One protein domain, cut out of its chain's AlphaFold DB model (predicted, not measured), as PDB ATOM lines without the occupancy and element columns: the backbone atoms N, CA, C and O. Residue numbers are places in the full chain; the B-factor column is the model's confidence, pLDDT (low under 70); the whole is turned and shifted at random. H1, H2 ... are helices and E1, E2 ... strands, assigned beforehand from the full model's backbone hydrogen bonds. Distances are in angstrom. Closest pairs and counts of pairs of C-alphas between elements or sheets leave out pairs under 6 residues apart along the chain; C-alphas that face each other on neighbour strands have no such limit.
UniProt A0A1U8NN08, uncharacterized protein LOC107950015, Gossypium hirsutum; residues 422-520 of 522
ATOM      1  N   LEU A 422     116.780 120.683 148.294       70.81
ATOM      2  CA  LEU A 422     118.066 121.148 148.825       70.81
ATOM      3  C   LEU A 422     117.938 122.453 149.634       70.81
ATOM      4  O   LEU A 422     118.915 123.179 149.799       70.81
ATOM      5  N   TRP A 423     116.719 122.774 150.075       75.62
ATOM      6  CA  TRP A 423     116.376 123.951 150.862       75.62
ATOM      7  C   TRP A 423     115.156 123.714 151.751       75.62
ATOM      8  O   TRP A 423     114.219 122.987 151.397       75.62
ATOM      9  N   GLU A 424     115.148 124.416 152.876       80.00
ATOM     10  CA  GLU A 424     114.038 124.513 153.820       80.00
ATOM     11  C   GLU A 424     113.507 125.957 153.855       80.00
ATOM     12  O   GLU A 424     114.226 126.897 153.509       80.00
ATOM     13  N   VAL A 425     112.237 126.153 154.227       81.19
ATOM     14  CA  VAL A 425     111.671 127.503 154.406       81.19
ATOM     15  C   VAL A 425     111.931 127.938 155.841       81.19
ATOM     16  O   VAL A 425     111.264 127.469 156.759       81.19
ATOM     17  N   ASP A 426     112.902 128.827 156.009       78.06
ATOM     18  CA  ASP A 426     113.392 129.306 157.304       78.06
ATOM     19  C   ASP A 426     112.478 130.400 157.881       78.06
ATOM     20  O   ASP A 426     112.107 130.388 159.053       78.06
ATOM     21  N   VAL A 427     112.018 131.317 157.019       78.00
ATOM     22  CA  VAL A 427     111.062 132.373 157.381       78.00
ATOM     23  C   VAL A 427     110.008 132.531 156.292       78.00
ATOM     24  O   VAL A 427     110.331 132.664 155.113       78.00
ATOM     25  N   LEU A 428     108.741 132.599 156.700       81.94
ATOM     26  CA  LEU A 428     107.623 133.046 155.871       81.94
ATOM     27  C   LEU A 428     106.901 134.182 156.603       81.94
ATOM     28  O   LEU A 428     106.288 133.960 157.646       81.94
ATOM     29  N   GLN A 429     106.964 135.401 156.065       79.88
ATOM     30  CA  GLN A 429     106.324 136.576 156.657       79.88
ATOM     31  C   GLN A 429     105.423 137.282 155.641       79.88
ATOM     32  O   GLN A 429     105.834 137.580 154.525       79.88
ATOM     33  N   ASN A 430     104.195 137.588 156.057       78.50
ATOM     34  CA  ASN A 430     103.238 138.405 155.314       78.50
ATOM     35  C   ASN A 430     102.909 139.649 156.154       78.50
ATOM     36  O   ASN A 430     102.427 139.516 157.281       78.50
ATOM     37  N   ARG A 431     103.193 140.846 155.634       70.75
ATOM     38  CA  ARG A 431     102.886 142.120 156.298       70.75
ATOM     39  C   ARG A 431     102.620 143.215 155.270       70.75
ATOM     40  O   ARG A 431     103.496 143.544 154.483       70.75
ATOM     41  N   ASN A 432     101.443 143.833 155.336       67.81
ATOM     42  CA  ASN A 432     101.110 145.088 154.646       67.81
ATOM     43  C   ASN A 432     101.430 145.107 153.130       67.81
ATOM     44  O   ASN A 432     101.922 146.111 152.623       67.81
ATOM     45  N   GLY A 433     101.177 144.005 152.414       67.75
ATOM     46  CA  GLY A 433     101.484 143.878 150.979       67.75
ATOM     47  C   GLY A 433     102.919 143.441 150.657       67.75
ATOM     48  O   GLY A 433     103.283 143.363 149.491       67.75
ATOM     49  N   TYR A 434     103.730 143.118 151.666       76.50
ATOM     50  CA  TYR A 434     105.035 142.487 151.496       76.50
ATOM     51  C   TYR A 434     104.966 141.025 151.945       76.50
ATOM     52  O   TYR A 434     104.616 140.726 153.091       76.50
ATOM     53  N   HIS A 435     105.328 140.115 151.042       82.25
ATOM     54  CA  HIS A 435     105.510 138.693 151.319       82.25
ATOM     55  C   HIS A 435     107.002 138.368 151.236       82.25
ATOM     56  O   HIS A 435     107.573 138.398 150.149       82.25
ATOM     57  N   ASN A 436     107.635 138.064 152.368       81.75
ATOM     58  CA  ASN A 436     109.032 137.642 152.423       81.75
ATOM     59  C   ASN A 436     109.120 136.134 152.682       81.75
ATOM     60  O   ASN A 436     108.506 135.625 153.624       81.75
ATOM     61  N   VAL A 437     109.895 135.442 151.850       84.88
ATOM     62  CA  VAL A 437     110.230 134.022 151.974       84.88
ATOM     63  C   VAL A 437     111.748 133.903 152.069       84.88
ATOM     64  O   VAL A 437     112.451 134.383 151.183       84.88
ATOM     65  N   ILE A 438     112.261 133.253 153.112       84.50
ATOM     66  CA  ILE A 438     113.682 132.912 153.231       84.50
ATOM     67  C   ILE A 438     113.842 131.406 153.024       84.50
ATOM     68  O   ILE A 438     113.245 130.606 153.742       84.50
ATOM     69  N   LEU A 439     114.646 131.040 152.026       86.38
ATOM     70  CA  LEU A 439     115.018 129.669 151.691       86.38
ATOM     71  C   LEU A 439     116.436 129.399 152.210       86.38
ATOM     72  O   LEU A 439     117.381 130.063 151.783       86.38
ATOM     73  N   ASN A 440     116.594 128.442 153.121       85.06
ATOM     74  CA  ASN A 440     117.884 128.035 153.677       85.06
ATOM     75  C   ASN A 440     118.370 126.753 152.988       85.06
ATOM     76  O   ASN A 440     117.784 125.687 153.166       85.06
ATOM     77  N   TYR A 441     119.442 126.861 152.205       85.06
ATOM     78  CA  TYR A 441     120.063 125.767 151.466       85.06
ATOM     79  C   TYR A 441     121.151 125.095 152.316       85.06
ATOM     80  O   TYR A 441     122.327 125.469 152.250       85.06
ATOM     81  N   HIS A 442     120.747 124.110 153.126       77.81
ATOM     82  CA  HIS A 442     121.618 123.298 153.993       77.81
ATOM     83  C   HIS A 442     122.614 124.110 154.851       77.81
ATOM     84  O   HIS A 442     123.760 123.708 155.028       77.81
ATOM     85  N   GLU A 443     122.194 125.269 155.368       82.00
ATOM     86  CA  GLU A 443     123.029 126.188 156.154       82.00
ATOM     87  C   GLU A 443     124.278 126.723 155.414       82.00
ATOM     88  O   GLU A 443     125.191 127.223 156.069       82.00
ATOM     89  N   PHE A 444     124.355 126.645 154.079       83.00
ATOM     90  CA  PHE A 444     125.449 127.235 153.280       83.00
ATOM     91  C   PHE A 444     125.060 128.567 152.629       83.00
ATOM     92  O   PHE A 444     125.877 129.483 152.545       83.00
ATOM     93  N   LEU A 445     123.811 128.672 152.169       86.25
ATOM     94  CA  LEU A 445     123.253 129.831 151.471       86.25
ATOM     95  C   LEU A 445     121.826 130.086 151.971       86.25
ATOM     96  O   LEU A 445     121.010 129.170 152.014       86.25
ATOM     97  N   SER A 446     121.503 131.336 152.282       87.44
ATOM     98  CA  SER A 446     120.139 131.804 152.529       87.44
ATOM     99  C   SER A 446     119.708 132.721 151.384       87.44
ATOM    100  O   SER A 446     120.340 133.750 151.151       87.44
ATOM    101  N   GLN A 447     118.630 132.376 150.681       86.19
ATOM    102  CA  GLN A 447     118.019 133.227 149.659       86.19
ATOM    103  C   GLN A 447     116.756 133.879 150.223       86.19
ATOM    104  O   GLN A 447     115.814 133.191 150.606       86.19
ATOM    105  N   SER A 448     116.725 135.207 150.249       86.06
ATOM    106  CA  SER A 448     115.547 136.006 150.585       86.06
ATOM    107  C   SER A 448     114.803 136.423 149.315       86.06
ATOM    108  O   SER A 448     115.399 136.932 148.367       86.06
ATOM    109  N   LEU A 449     113.493 136.191 149.306       85.19
ATOM    110  CA  LEU A 449     112.560 136.493 148.225       85.19
ATOM    111  C   LEU A 449     111.445 137.367 148.801       85.19
ATOM    112  O   LEU A 449     110.476 136.862 149.367       85.19
ATOM    113  N   THR A 450     111.591 138.688 148.678       84.69
ATOM    114  CA  THR A 450     110.571 139.654 149.113       84.69
ATOM    115  C   THR A 450     109.763 140.142 147.916       84.69
ATOM    116  O   THR A 450     110.244 140.933 147.106       84.69
ATOM    117  N   LEU A 451     108.518 139.678 147.818       84.19
ATOM    118  CA  LEU A 451     107.510 140.175 146.887       84.19
ATOM    119  C   LEU A 451     106.782 141.376 147.507       84.19
ATOM    120  O   LEU A 451     106.125 141.250 148.536       84.19
ATOM    121  N   ASP A 452     106.873 142.515 146.834       82.25
ATOM    122  CA  ASP A 452     106.101 143.732 147.061       82.25
ATOM    123  C   ASP A 452     104.868 143.727 146.139       82.25
ATOM    124  O   ASP A 452     104.998 143.738 144.910       82.25
ATOM    125  N   THR A 453     103.668 143.696 146.725       75.19
ATOM    126  CA  THR A 453     102.375 143.713 146.017       75.19
ATOM    127  C   THR A 453     101.769 145.114 145.902       75.19
ATOM    128  O   THR A 453     100.565 145.247 145.672       75.19
ATOM    129  N   SER A 454     102.572 146.171 146.065       74.94
ATOM    130  CA  SER A 454     102.187 147.539 145.700       74.94
ATOM    131  C   SER A 454     101.755 147.627 144.221       74.94
ATOM    132  O   SER A 454     102.097 146.744 143.431       74.94
ATOM    133  N   PRO A 455     101.062 148.702 143.784       70.62
ATOM    134  CA  PRO A 455     100.602 148.845 142.395       70.62
ATOM    135  C   PRO A 455     101.696 148.679 141.325       70.62
ATOM    136  O   PRO A 455     101.413 148.214 140.224       70.62
ATOM    137  N   ASN A 456     102.949 149.000 141.665       69.31
ATOM    138  CA  ASN A 456     104.138 148.701 140.864       69.31
ATOM    139  C   ASN A 456     104.834 147.440 141.404       69.31
ATOM    140  O   ASN A 456     105.929 147.528 141.964       69.31
ATOM    141  N   SER A 457     104.176 146.283 141.285       75.75
ATOM    142  CA  SER A 457     104.604 145.062 141.975       75.75
ATOM    143  C   SER A 457     106.009 144.611 141.569       75.75
ATOM    144  O   SER A 457     106.400 144.620 140.393       75.75
ATOM    145  N   SER A 458     106.802 144.254 142.577       79.81
ATOM    146  CA  SER A 458     108.237 144.042 142.418       79.81
ATOM    147  C   SER A 458     108.772 142.943 143.329       79.81
ATOM    148  O   SER A 458     108.184 142.626 144.356       79.81
ATOM    149  N   ILE A 459     109.870 142.315 142.920       82.62
ATOM    150  CA  ILE A 459     110.503 141.210 143.644       82.62
ATOM    151  C   ILE A 459     111.929 141.625 143.956       82.62
ATOM    152  O   ILE A 459     112.679 141.995 143.053       82.62
ATOM    153  N   PHE A 460     112.292 141.558 145.228       81.56
ATOM    154  CA  PHE A 460     113.652 141.733 145.705       81.56
ATOM    155  C   PHE A 460     114.227 140.359 146.032       81.56
ATOM    156  O   PHE A 460     113.629 139.601 146.800       81.56
ATOM    157  N   VAL A 461     115.378 140.058 145.439       82.75
ATOM    158  CA  VAL A 461     116.122 138.814 145.651       82.75
ATOM    159  C   VAL A 461     117.437 139.170 146.322       82.75
ATOM    160  O   VAL A 461     118.200 139.960 145.769       82.75
ATOM    161  N   GLY A 462     117.706 138.609 147.497       83.56
ATOM    162  CA  GLY A 462     118.982 138.771 148.195       83.56
ATOM    163  C   GLY A 462     119.553 137.419 148.597       83.56
ATOM    164  O   GLY A 462     118.879 136.663 149.293       83.56
ATOM    165  N   ASN A 463     120.788 137.130 148.198       86.56
ATOM    166  CA  ASN A 463     121.518 135.925 148.595       86.56
ATOM    167  C   ASN A 463     122.477 136.271 149.738       86.56
ATOM    168  O   ASN A 463     123.115 137.314 149.691       86.56
ATOM    169  N   LYS A 464     122.603 135.403 150.744       86.12
ATOM    170  CA  LYS A 464     123.571 135.537 151.842       86.12
ATOM    171  C   LYS A 464     124.267 134.203 152.087       86.12
ATOM    172  O   LYS A 464     123.594 133.195 152.290       86.12
ATOM    173  N   LEU A 465     125.595 134.196 152.117       88.25
ATOM    174  CA  LEU A 465     126.378 132.998 152.417       88.25
ATOM    175  C   LEU A 465     126.628 132.823 153.919       88.25
ATOM    176  O   LEU A 465     126.526 133.763 154.711       88.25
ATOM    177  N   ASN A 466     126.938 131.586 154.301       88.44
ATOM    178  CA  ASN A 466     127.385 131.213 155.637       88.44
ATOM    179  C   ASN A 466     128.846 130.751 155.578       88.44
ATOM    180  O   ASN A 466     129.146 129.555 155.624       88.44
ATOM    181  N   ASP A 467     129.755 131.716 155.471       87.88
ATOM    182  CA  ASP A 467     131.190 131.483 155.260       87.88
ATOM    183  C   ASP A 467     131.816 130.607 156.354       87.88
ATOM    184  O   ASP A 467     132.739 129.841 156.083       87.88
ATOM    185  N   ILE A 468     131.275 130.652 157.578       86.69
ATOM    186  CA  ILE A 468     131.690 129.797 158.698       86.69
ATOM    187  C   ILE A 468     131.417 128.322 158.372       86.69
ATOM    188  O   ILE A 468     132.294 127.473 158.539       86.69
ATOM    189  N   ASN A 469     130.214 128.003 157.889       87.62
ATOM    190  CA  ASN A 469     129.842 126.628 157.563       87.62
ATOM    191  C   ASN A 469     130.479 126.156 156.245       87.62
ATOM    192  O   ASN A 469     130.915 125.010 156.159       87.62
ATOM    193  N   ILE A 470     130.620 127.042 155.252       87.19
ATOM    194  CA  ILE A 470     131.355 126.756 154.009       87.19
ATOM    195  C   ILE A 470     132.821 126.419 154.340       87.19
ATOM    196  O   ILE A 470     133.273 125.318 154.030       87.19
ATOM    197  N   SER A 471     133.532 127.289 155.068       86.56
ATOM    198  CA  SER A 471     134.933 127.066 155.477       86.56
ATOM    199  C   SER A 471     135.115 125.773 156.277       86.56
ATOM    200  O   SER A 471     136.104 125.065 156.110       86.56
ATOM    201  N   LYS A 472     134.150 125.438 157.142       87.75
ATOM    202  CA  LYS A 472     134.181 124.228 157.974       87.75
ATOM    203  C   LYS A 472     134.030 122.933 157.167       87.75
ATOM    204  O   LYS A 472     134.633 121.930 157.541       87.75
ATOM    205  N   ASN A 473     133.230 122.936 156.099       84.19
ATOM    206  CA  ASN A 473     133.016 121.754 155.255       84.19
ATOM    207  C   ASN A 473     134.062 121.635 154.134       84.19
ATOM    208  O   ASN A 473     134.376 120.524 153.713       84.19
ATOM    209  N   PHE A 474     134.652 122.752 153.694       85.62
ATOM    210  CA  PHE A 474     135.642 122.794 152.613       85.62
ATOM    211  C   PHE A 474     136.993 123.420 153.046       85.62
ATOM    212  O   PHE A 474     137.514 124.283 152.341       85.62
ATOM    213  N   PRO A 475     137.618 122.994 154.166       82.25
ATOM    214  CA  PRO A 475     138.752 123.701 154.790       82.25
ATOM    215  C   PRO A 475     140.051 123.713 153.967       82.25
ATOM    216  O   PRO A 475     140.974 124.457 154.286       82.25
ATOM    217  N   ASN A 476     140.138 122.892 152.917       82.12
ATOM    218  CA  ASN A 476     141.311 122.764 152.048       82.12
ATOM    219  C   ASN A 476     141.170 123.550 150.725       82.12
ATOM    220  O   ASN A 476     141.914 123.295 149.779       82.12
ATOM    221  N   MET A 477     140.186 124.449 150.616       85.00
ATOM    222  CA  MET A 477     139.867 125.189 149.392       85.00
ATOM    223  C   MET A 477     139.325 126.584 149.727       85.00
ATOM    224  O   MET A 477     138.658 126.762 150.742       85.00
ATOM    225  N   ASP A 478     139.537 127.562 148.843       84.94
ATOM    226  CA  ASP A 478     138.865 128.870 148.915       84.94
ATOM    227  C   ASP A 478     137.399 128.768 148.445       84.94
ATOM    228  O   ASP A 478     136.980 129.289 147.407       84.94
ATOM    229  N   ALA A 479     136.616 127.990 149.192       84.00
ATOM    230  CA  ALA A 479     135.224 127.715 148.875       84.00
ATOM    231  C   ALA A 479     134.329 128.943 149.101       84.00
ATOM    232  O   ALA A 479     133.365 129.123 148.362       84.00
ATOM    233  N   CYS A 480     134.652 129.815 150.060       84.25
ATOM    234  CA  CYS A 480     133.879 131.031 150.311       84.25
ATOM    235  C   CYS A 480     133.929 131.975 149.102       84.25
ATOM    236  O   CYS A 480     132.869 132.353 148.604       84.25
ATOM    237  N   SER A 481     135.112 132.254 148.538       84.56
ATOM    238  CA  SER A 481     135.220 133.073 147.320       84.56
ATOM    239  C   SER A 481     134.557 132.409 146.107       84.56
ATOM    240  O   SER A 481     133.924 133.087 145.296       84.56
ATOM    241  N   ALA A 482     134.635 131.077 145.991       82.56
ATOM    242  CA  ALA A 482     133.965 130.336 144.921       82.56
ATOM    243  C   ALA A 482     132.427 130.414 145.019       82.56
ATOM    244  O   ALA A 482     131.758 130.667 144.016       82.56
ATOM    245  N   PHE A 483     131.856 130.249 146.216       82.94
ATOM    246  CA  PHE A 483     130.420 130.428 146.448       82.94
ATOM    247  C   PHE A 483     130.011 131.897 146.234       82.94
ATOM    248  O   PHE A 483     129.005 132.152 145.572       82.94
ATOM    249  N   ALA A 484     130.793 132.862 146.728       82.56
ATOM    250  CA  ALA A 484     130.542 134.298 146.574       82.56
ATOM    251  C   ALA A 484     130.440 134.711 145.099       82.56
ATOM    252  O   ALA A 484     129.485 135.391 144.712       82.56
ATOM    253  N   PHE A 485     131.381 134.232 144.277       79.75
ATOM    254  CA  PHE A 485     131.432 134.474 142.836       79.75
ATOM    255  C   PHE A 485     130.230 133.889 142.082       79.75
ATOM    256  O   PHE A 485     129.702 134.539 141.184       79.75
ATOM    257  N   VAL A 486     129.775 132.675 142.424       77.12
ATOM    258  CA  VAL A 486     128.683 132.026 141.673       77.12
ATOM    259  C   VAL A 486     127.290 132.434 142.168       77.12
ATOM    260  O   VAL A 486     126.356 132.502 141.368       77.12
ATOM    261  N   PHE A 487     127.129 132.744 143.459       76.44
ATOM    262  CA  PHE A 487     125.831 133.086 144.054       76.44
ATOM    263  C   PHE A 487     125.566 134.598 144.197       76.44
ATOM    264  O   PHE A 487     124.485 134.966 144.656       76.44
ATOM    265  N   ASN A 488     126.488 135.479 143.779       69.44
ATOM    266  CA  ASN A 488     126.319 136.947 143.793       69.44
ATOM    267  C   ASN A 488     125.894 137.508 145.169       69.44
ATOM    268  O   ASN A 488     125.005 138.353 145.270       69.44
ATOM    269  N   HIS A 489     126.535 137.021 146.235       65.38
ATOM    270  CA  HIS A 489     126.107 137.145 147.640       65.38
ATOM    271  C   HIS A 489     126.024 138.565 148.256       65.38
ATOM    272  O   HIS A 489     125.662 138.701 149.420       65.38
ATOM    273  N   GLU A 490     126.351 139.617 147.504       58.16
ATOM    274  CA  GLU A 490     126.275 141.020 147.948       58.16
ATOM    275  C   GLU A 490     125.174 141.816 147.221       58.16
ATOM    276  O   GLU A 490     124.810 142.916 147.639       58.16
ATOM    277  N   TYR A 491     124.603 141.274 146.139       63.47
ATOM    278  CA  TYR A 491     123.713 142.018 145.246       63.47
ATOM    279  C   TYR A 491     122.235 141.716 145.503       63.47
ATOM    280  O   TYR A 491     121.658 140.786 144.938       63.47
ATOM    281  N   THR A 492     121.584 142.570 146.300       71.56
ATOM    282  CA  THR A 492     120.113 142.577 146.379       71.56
ATOM    283  C   THR A 492     119.537 143.112 145.069       71.56
ATOM    284  O   THR A 492     119.605 144.310 144.794       71.56
ATOM    285  N   THR A 493     118.965 142.234 144.247       75.75
ATOM    286  CA  THR A 493     118.469 142.592 142.912       75.75
ATOM    287  C   THR A 493     116.963 142.839 142.943       75.75
ATOM    288  O   THR A 493     116.193 141.982 143.377       75.75
ATOM    289  N   LYS A 494     116.532 144.019 142.471       80.62
ATOM    290  CA  LYS A 494     115.114 144.366 142.303       80.62
ATOM    291  C   LYS A 494     114.656 144.083 140.874       80.62
ATOM    292  O   LYS A 494     115.202 144.638 139.924       80.62
ATOM    293  N   TYR A 495     113.580 143.319 140.737       74.62
ATOM    294  CA  TYR A 495     112.909 143.040 139.473       74.62
ATOM    295  C   TYR A 495     111.460 143.546 139.480       74.62
ATOM    296  O   TYR A 495     110.833 143.629 140.535       74.62
ATOM    297  N   VAL A 496     110.897 143.844 138.305       74.25
ATOM    298  CA  VAL A 496     109.533 144.391 138.151       74.25
ATOM    299  C   VAL A 496     108.767 143.631 137.062       74.25
ATOM    300  O   VAL A 496     109.305 143.373 135.985       74.25
ATOM    301  N   GLY A 497     107.496 143.310 137.326       67.06
ATOM    302  CA  GLY A 497     106.587 142.659 136.372       67.06
ATOM    303  C   GLY A 497     106.691 141.121 136.290       67.06
ATOM    304  O   GLY A 497     107.655 140.517 136.750       67.06
ATOM    305  N   PRO A 498     105.705 140.440 135.675       59.41
ATOM    306  CA  PRO A 498     105.499 138.993 135.843       59.41
ATOM    307  C   PRO A 498     106.561 138.091 135.193       59.41
ATOM    308  O   PRO A 498     106.642 136.910 135.523       59.41
ATOM    309  N   LYS A 499     107.383 138.612 134.269       60.28
ATOM    310  CA  LYS A 499     108.450 137.822 133.628       60.28
ATOM    311  C   LYS A 499     109.596 137.495 134.590       60.28
ATOM    312  O   LYS A 499     110.193 136.431 134.450       60.28
ATOM    313  N   SER A 500     109.872 138.358 135.569       67.19
ATOM    314  CA  SER A 500     110.993 138.154 136.488       67.19
ATOM    315  C   SER A 500     110.745 137.046 137.500       67.19
ATOM    316  O   SER A 500     111.663 136.285 137.767       67.19
ATOM    317  N   LEU A 501     109.514 136.875 137.999       64.31
ATOM    318  CA  LEU A 501     109.180 135.769 138.905       64.31
ATOM    319  C   LEU A 501     109.495 134.408 138.263       64.31
ATOM    320  O   LEU A 501     110.034 133.519 138.917       64.31
ATOM    321  N   ALA A 502     109.205 134.260 136.967       64.38
ATOM    322  CA  ALA A 502     109.506 133.043 136.219       64.38
ATOM    323  C   ALA A 502     111.017 132.848 135.991       64.38
ATOM    324  O   ALA A 502     111.496 131.717 136.058       64.38
ATOM    325  N   GLN A 503     111.766 133.931 135.756       65.94
ATOM    326  CA  GLN A 503     113.231 133.899 135.653       65.94
ATOM    327  C   GLN A 503     113.882 133.554 137.001       65.94
ATOM    328  O   GLN A 503     114.756 132.698 137.051       65.94
ATOM    329  N   GLU A 504     113.409 134.136 138.101       68.94
ATOM    330  CA  GLU A 504     113.937 133.876 139.442       68.94
ATOM    331  C   GLU A 504     113.592 132.467 139.934       68.94
ATOM    332  O   GLU A 504     114.433 131.781 140.506       68.94
ATOM    333  N   THR A 505     112.397 131.961 139.618       66.88
ATOM    334  CA  THR A 505     112.047 130.554 139.891       66.88
ATOM    335  C   THR A 505     112.983 129.587 139.146       66.88
ATOM    336  O   THR A 505     113.299 128.511 139.654       66.88
ATOM    337  N   GLN A 506     113.473 129.967 137.958       66.06
ATOM    338  CA  GLN A 506     114.515 129.210 137.256       66.06
ATOM    339  C   GLN A 506     115.892 129.384 137.914       66.06
ATOM    340  O   GLN A 506     116.598 128.390 138.065       66.06
ATOM    341  N   LEU A 507     116.251 130.592 138.366       68.19
ATOM    342  CA  LEU A 507     117.512 130.863 139.064       68.19
ATOM    343  C   LEU A 507     117.615 130.076 140.381       68.19
ATOM    344  O   LEU A 507     118.585 129.354 140.583       68.19
ATOM    345  N   SER A 508     116.578 130.105 141.219       65.19
ATOM    346  CA  SER A 508     116.476 129.307 142.453       65.19
ATOM    347  C   SER A 508     116.614 127.798 142.173       65.19
ATOM    348  O   SER A 508     117.266 127.064 142.913       65.19
ATOM    349  N   SER A 509     116.073 127.318 141.045       65.94
ATOM    350  CA  SER A 509     116.233 125.926 140.588       65.94
ATOM    351  C   SER A 509     117.664 125.608 140.110       65.94
ATOM    352  O   SER A 509     118.176 124.505 140.334       65.94
ATOM    353  N   TRP A 510     118.364 126.575 139.510       65.31
ATOM    354  CA  TRP A 510     119.792 126.457 139.184       65.31
ATOM    355  C   TRP A 510     120.661 126.468 140.449       65.31
ATOM    356  O   TRP A 510     121.592 125.670 140.538       65.31
ATOM    357  N   ILE A 511     120.317 127.286 141.449       68.19
ATOM    358  CA  ILE A 511     120.953 127.306 142.775       68.19
ATOM    359  C   ILE A 511     120.829 125.926 143.438       68.19
ATOM    360  O   ILE A 511     121.853 125.343 143.798       68.19
ATOM    361  N   CYS A 512     119.620 125.341 143.485       65.50
ATOM    362  CA  CYS A 512     119.412 123.948 143.916       65.50
ATOM    363  C   CYS A 512     120.354 122.989 143.171       65.50
ATOM    364  O   CYS A 512     121.085 122.206 143.779       65.50
ATOM    365  N   SER A 513     120.345 123.061 141.837       64.31
ATOM    366  CA  SER A 513     121.098 122.154 140.968       64.31
ATOM    367  C   SER A 513     122.605 122.221 141.228       64.31
ATOM    368  O   SER A 513     123.254 121.174 141.277       64.31
ATOM    369  N   LEU A 514     123.152 123.421 141.447       68.88
ATOM    370  CA  LEU A 514     124.572 123.639 141.700       68.88
ATOM    371  C   LEU A 514     124.993 123.211 143.112       68.88
ATOM    372  O   LEU A 514     125.989 122.501 143.247       68.88
ATOM    373  N   LEU A 515     124.223 123.547 144.153       68.81
ATOM    374  CA  LEU A 515     124.470 123.025 145.506       68.81
ATOM    375  C   LEU A 515     124.415 121.488 145.523       68.81
ATOM    376  O   LEU A 515     125.275 120.854 146.128       68.81
ATOM    377  N   SER A 516     123.507 120.872 144.754       63.41
ATOM    378  CA  SER A 516     123.440 119.408 144.588       63.41
ATOM    379  C   SER A 516     124.625 118.782 143.841       63.41
ATOM    380  O   SER A 516     124.754 117.554 143.835       63.41
ATOM    381  N   LEU A 517     125.438 119.596 143.159       63.66
ATOM    382  CA  LEU A 517     126.672 119.175 142.497       63.66
ATOM    383  C   LEU A 517     127.860 119.332 143.450       63.66
ATOM    384  O   LEU A 517     128.623 118.388 143.614       63.66
ATOM    385  N   ILE A 518     127.976 120.483 144.123       65.56
ATOM    386  CA  ILE A 518     129.041 120.748 145.103       65.56
ATOM    387  C   ILE A 518     128.990 119.707 146.237       65.56
ATOM    388  O   ILE A 518     130.000 119.074 146.529       65.56
ATOM    389  N   LEU A 519     127.797 119.428 146.777       63.75
ATOM    390  CA  LEU A 519     127.546 118.417 147.820       63.75
ATOM    391  C   LEU A 519     127.582 116.953 147.317       63.75
ATOM    392  O   LEU A 519     127.099 116.053 148.002       63.75
ATOM    393  N   ARG A 520     128.085 116.704 146.100       60.84
ATOM    394  CA  ARG A 520     128.307 115.361 145.522       60.84
ATOM    395  C   ARG A 520     129.694 115.175 144.890       60.84
ATOM    396  O   ARG A 520     129.972 114.105 144.353       60.84
TER     397      ARG A 520
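This is residues 422 to 520 of the 522 residues of the protein "uncharacterized protein LOC107950015" of Gossypium hirsutum (UniProt A0A1U8NN08). A long, twisted sheet of five antiparallel strands makes one layer, and the long helix H3 runs along the strands over one face, while the opposite face has no named helix on it. The short helices H1 and H2 lie at one end of the rod, past the ends of most strands, with H2 reaching back over E4 on the same face as H3. The printed part has 99 residues with three named helices and five named strands, in the order E1 E2 E3 E4 H1 H2 E5 H3, and the sheet runs E1 E2 E3 E4 E5, strand beside strand. The class is mixed, helices and strands. The whole is compact, with a radius of gyration of the C-alphas of 14.4 A, and its outline is a rod of 49 by 23 by 21 A.

E1, residues 424 to 431, is an edge strand and forms a hairpin with E2, residues 434 to 441; N 426 and O 438 are 2.9 A apart, within hydrogen-bond range. E2 forms a hairpin with E3, residues 445 to 452, where N 439 and O 447 are 2.8 A apart, within hydrogen-bond range. E3 forms a hairpin with E4, residues 458 to 465, where N 448 and O 462 are 2.8 A apart, within hydrogen-bond range. E1 to E4 are a meander, each strand the antiparallel neighbour of the one before. H1, residues 467 to 473, is not on the sheet. It touches H2, residues 479 to 487, at a steep tilt of 60 degrees, opposite ways; their closest C-alphas, those of Asp 467 and Cys 480, are 5.7 A apart. H2 is on the sheet over E4 at a height over the sheet of 8.2 A, though the local plane rests on just 6 C-alphas of the sheet. The closest C-alphas of E4 and H2, those of Asn 463 and Phe 487, are 6.9 A apart. E5, residues 493 to 496, is the other edge strand and pairs antiparallel with E4, where N 495 and O 459 are 2.8 A apart, within hydrogen-bond range. H3, residues 498 to 518, is on the sheet over E3 and E4 at a height over the sheet of 9.6 A, and runs along the strands, at 8 degrees to E3 on the local plane. The closest C-alphas of E4 and H3, those of Ile 459 and Leu 501, are 7.3 A apart. H2 and H3 lie on the same face, two layers with the sheet, and are close but not clearly touching; their closest C-alphas, those of Phe 487 and Ile 511, are 7.7 A apart. H1 and H3 are apart. Every O i to N i+4 pair is within hydrogen-bond range in H1 and H2, and 16 of 17 are in H3.

E1 begins at C-alpha 424, (114.038, 124.513, 153.820), and is 21.0 A long from first to last C-alpha. E2 and E3 are each 22.5 A long, and E4 is 23.5 A long, ending at C-alpha 465, (126.378, 132.998, 152.417). H1 has 7 residues, H2 has 9 and E5 has 4. H3 has 21 residues and is 31.2 A long, ending at C-alpha 518, (129.041, 120.748, 145.103).

The two C-alphas farthest apart, those of Pro 455 and Asn 476, are 49.3 A apart. The printed part has no cut, and each link between named elements is tight. The mean pLDDT of the printed part is 76.7; under 70 are residues 432 to 433, 456, 488 to 491 and 497 to 520, and H3 has a mean of 66.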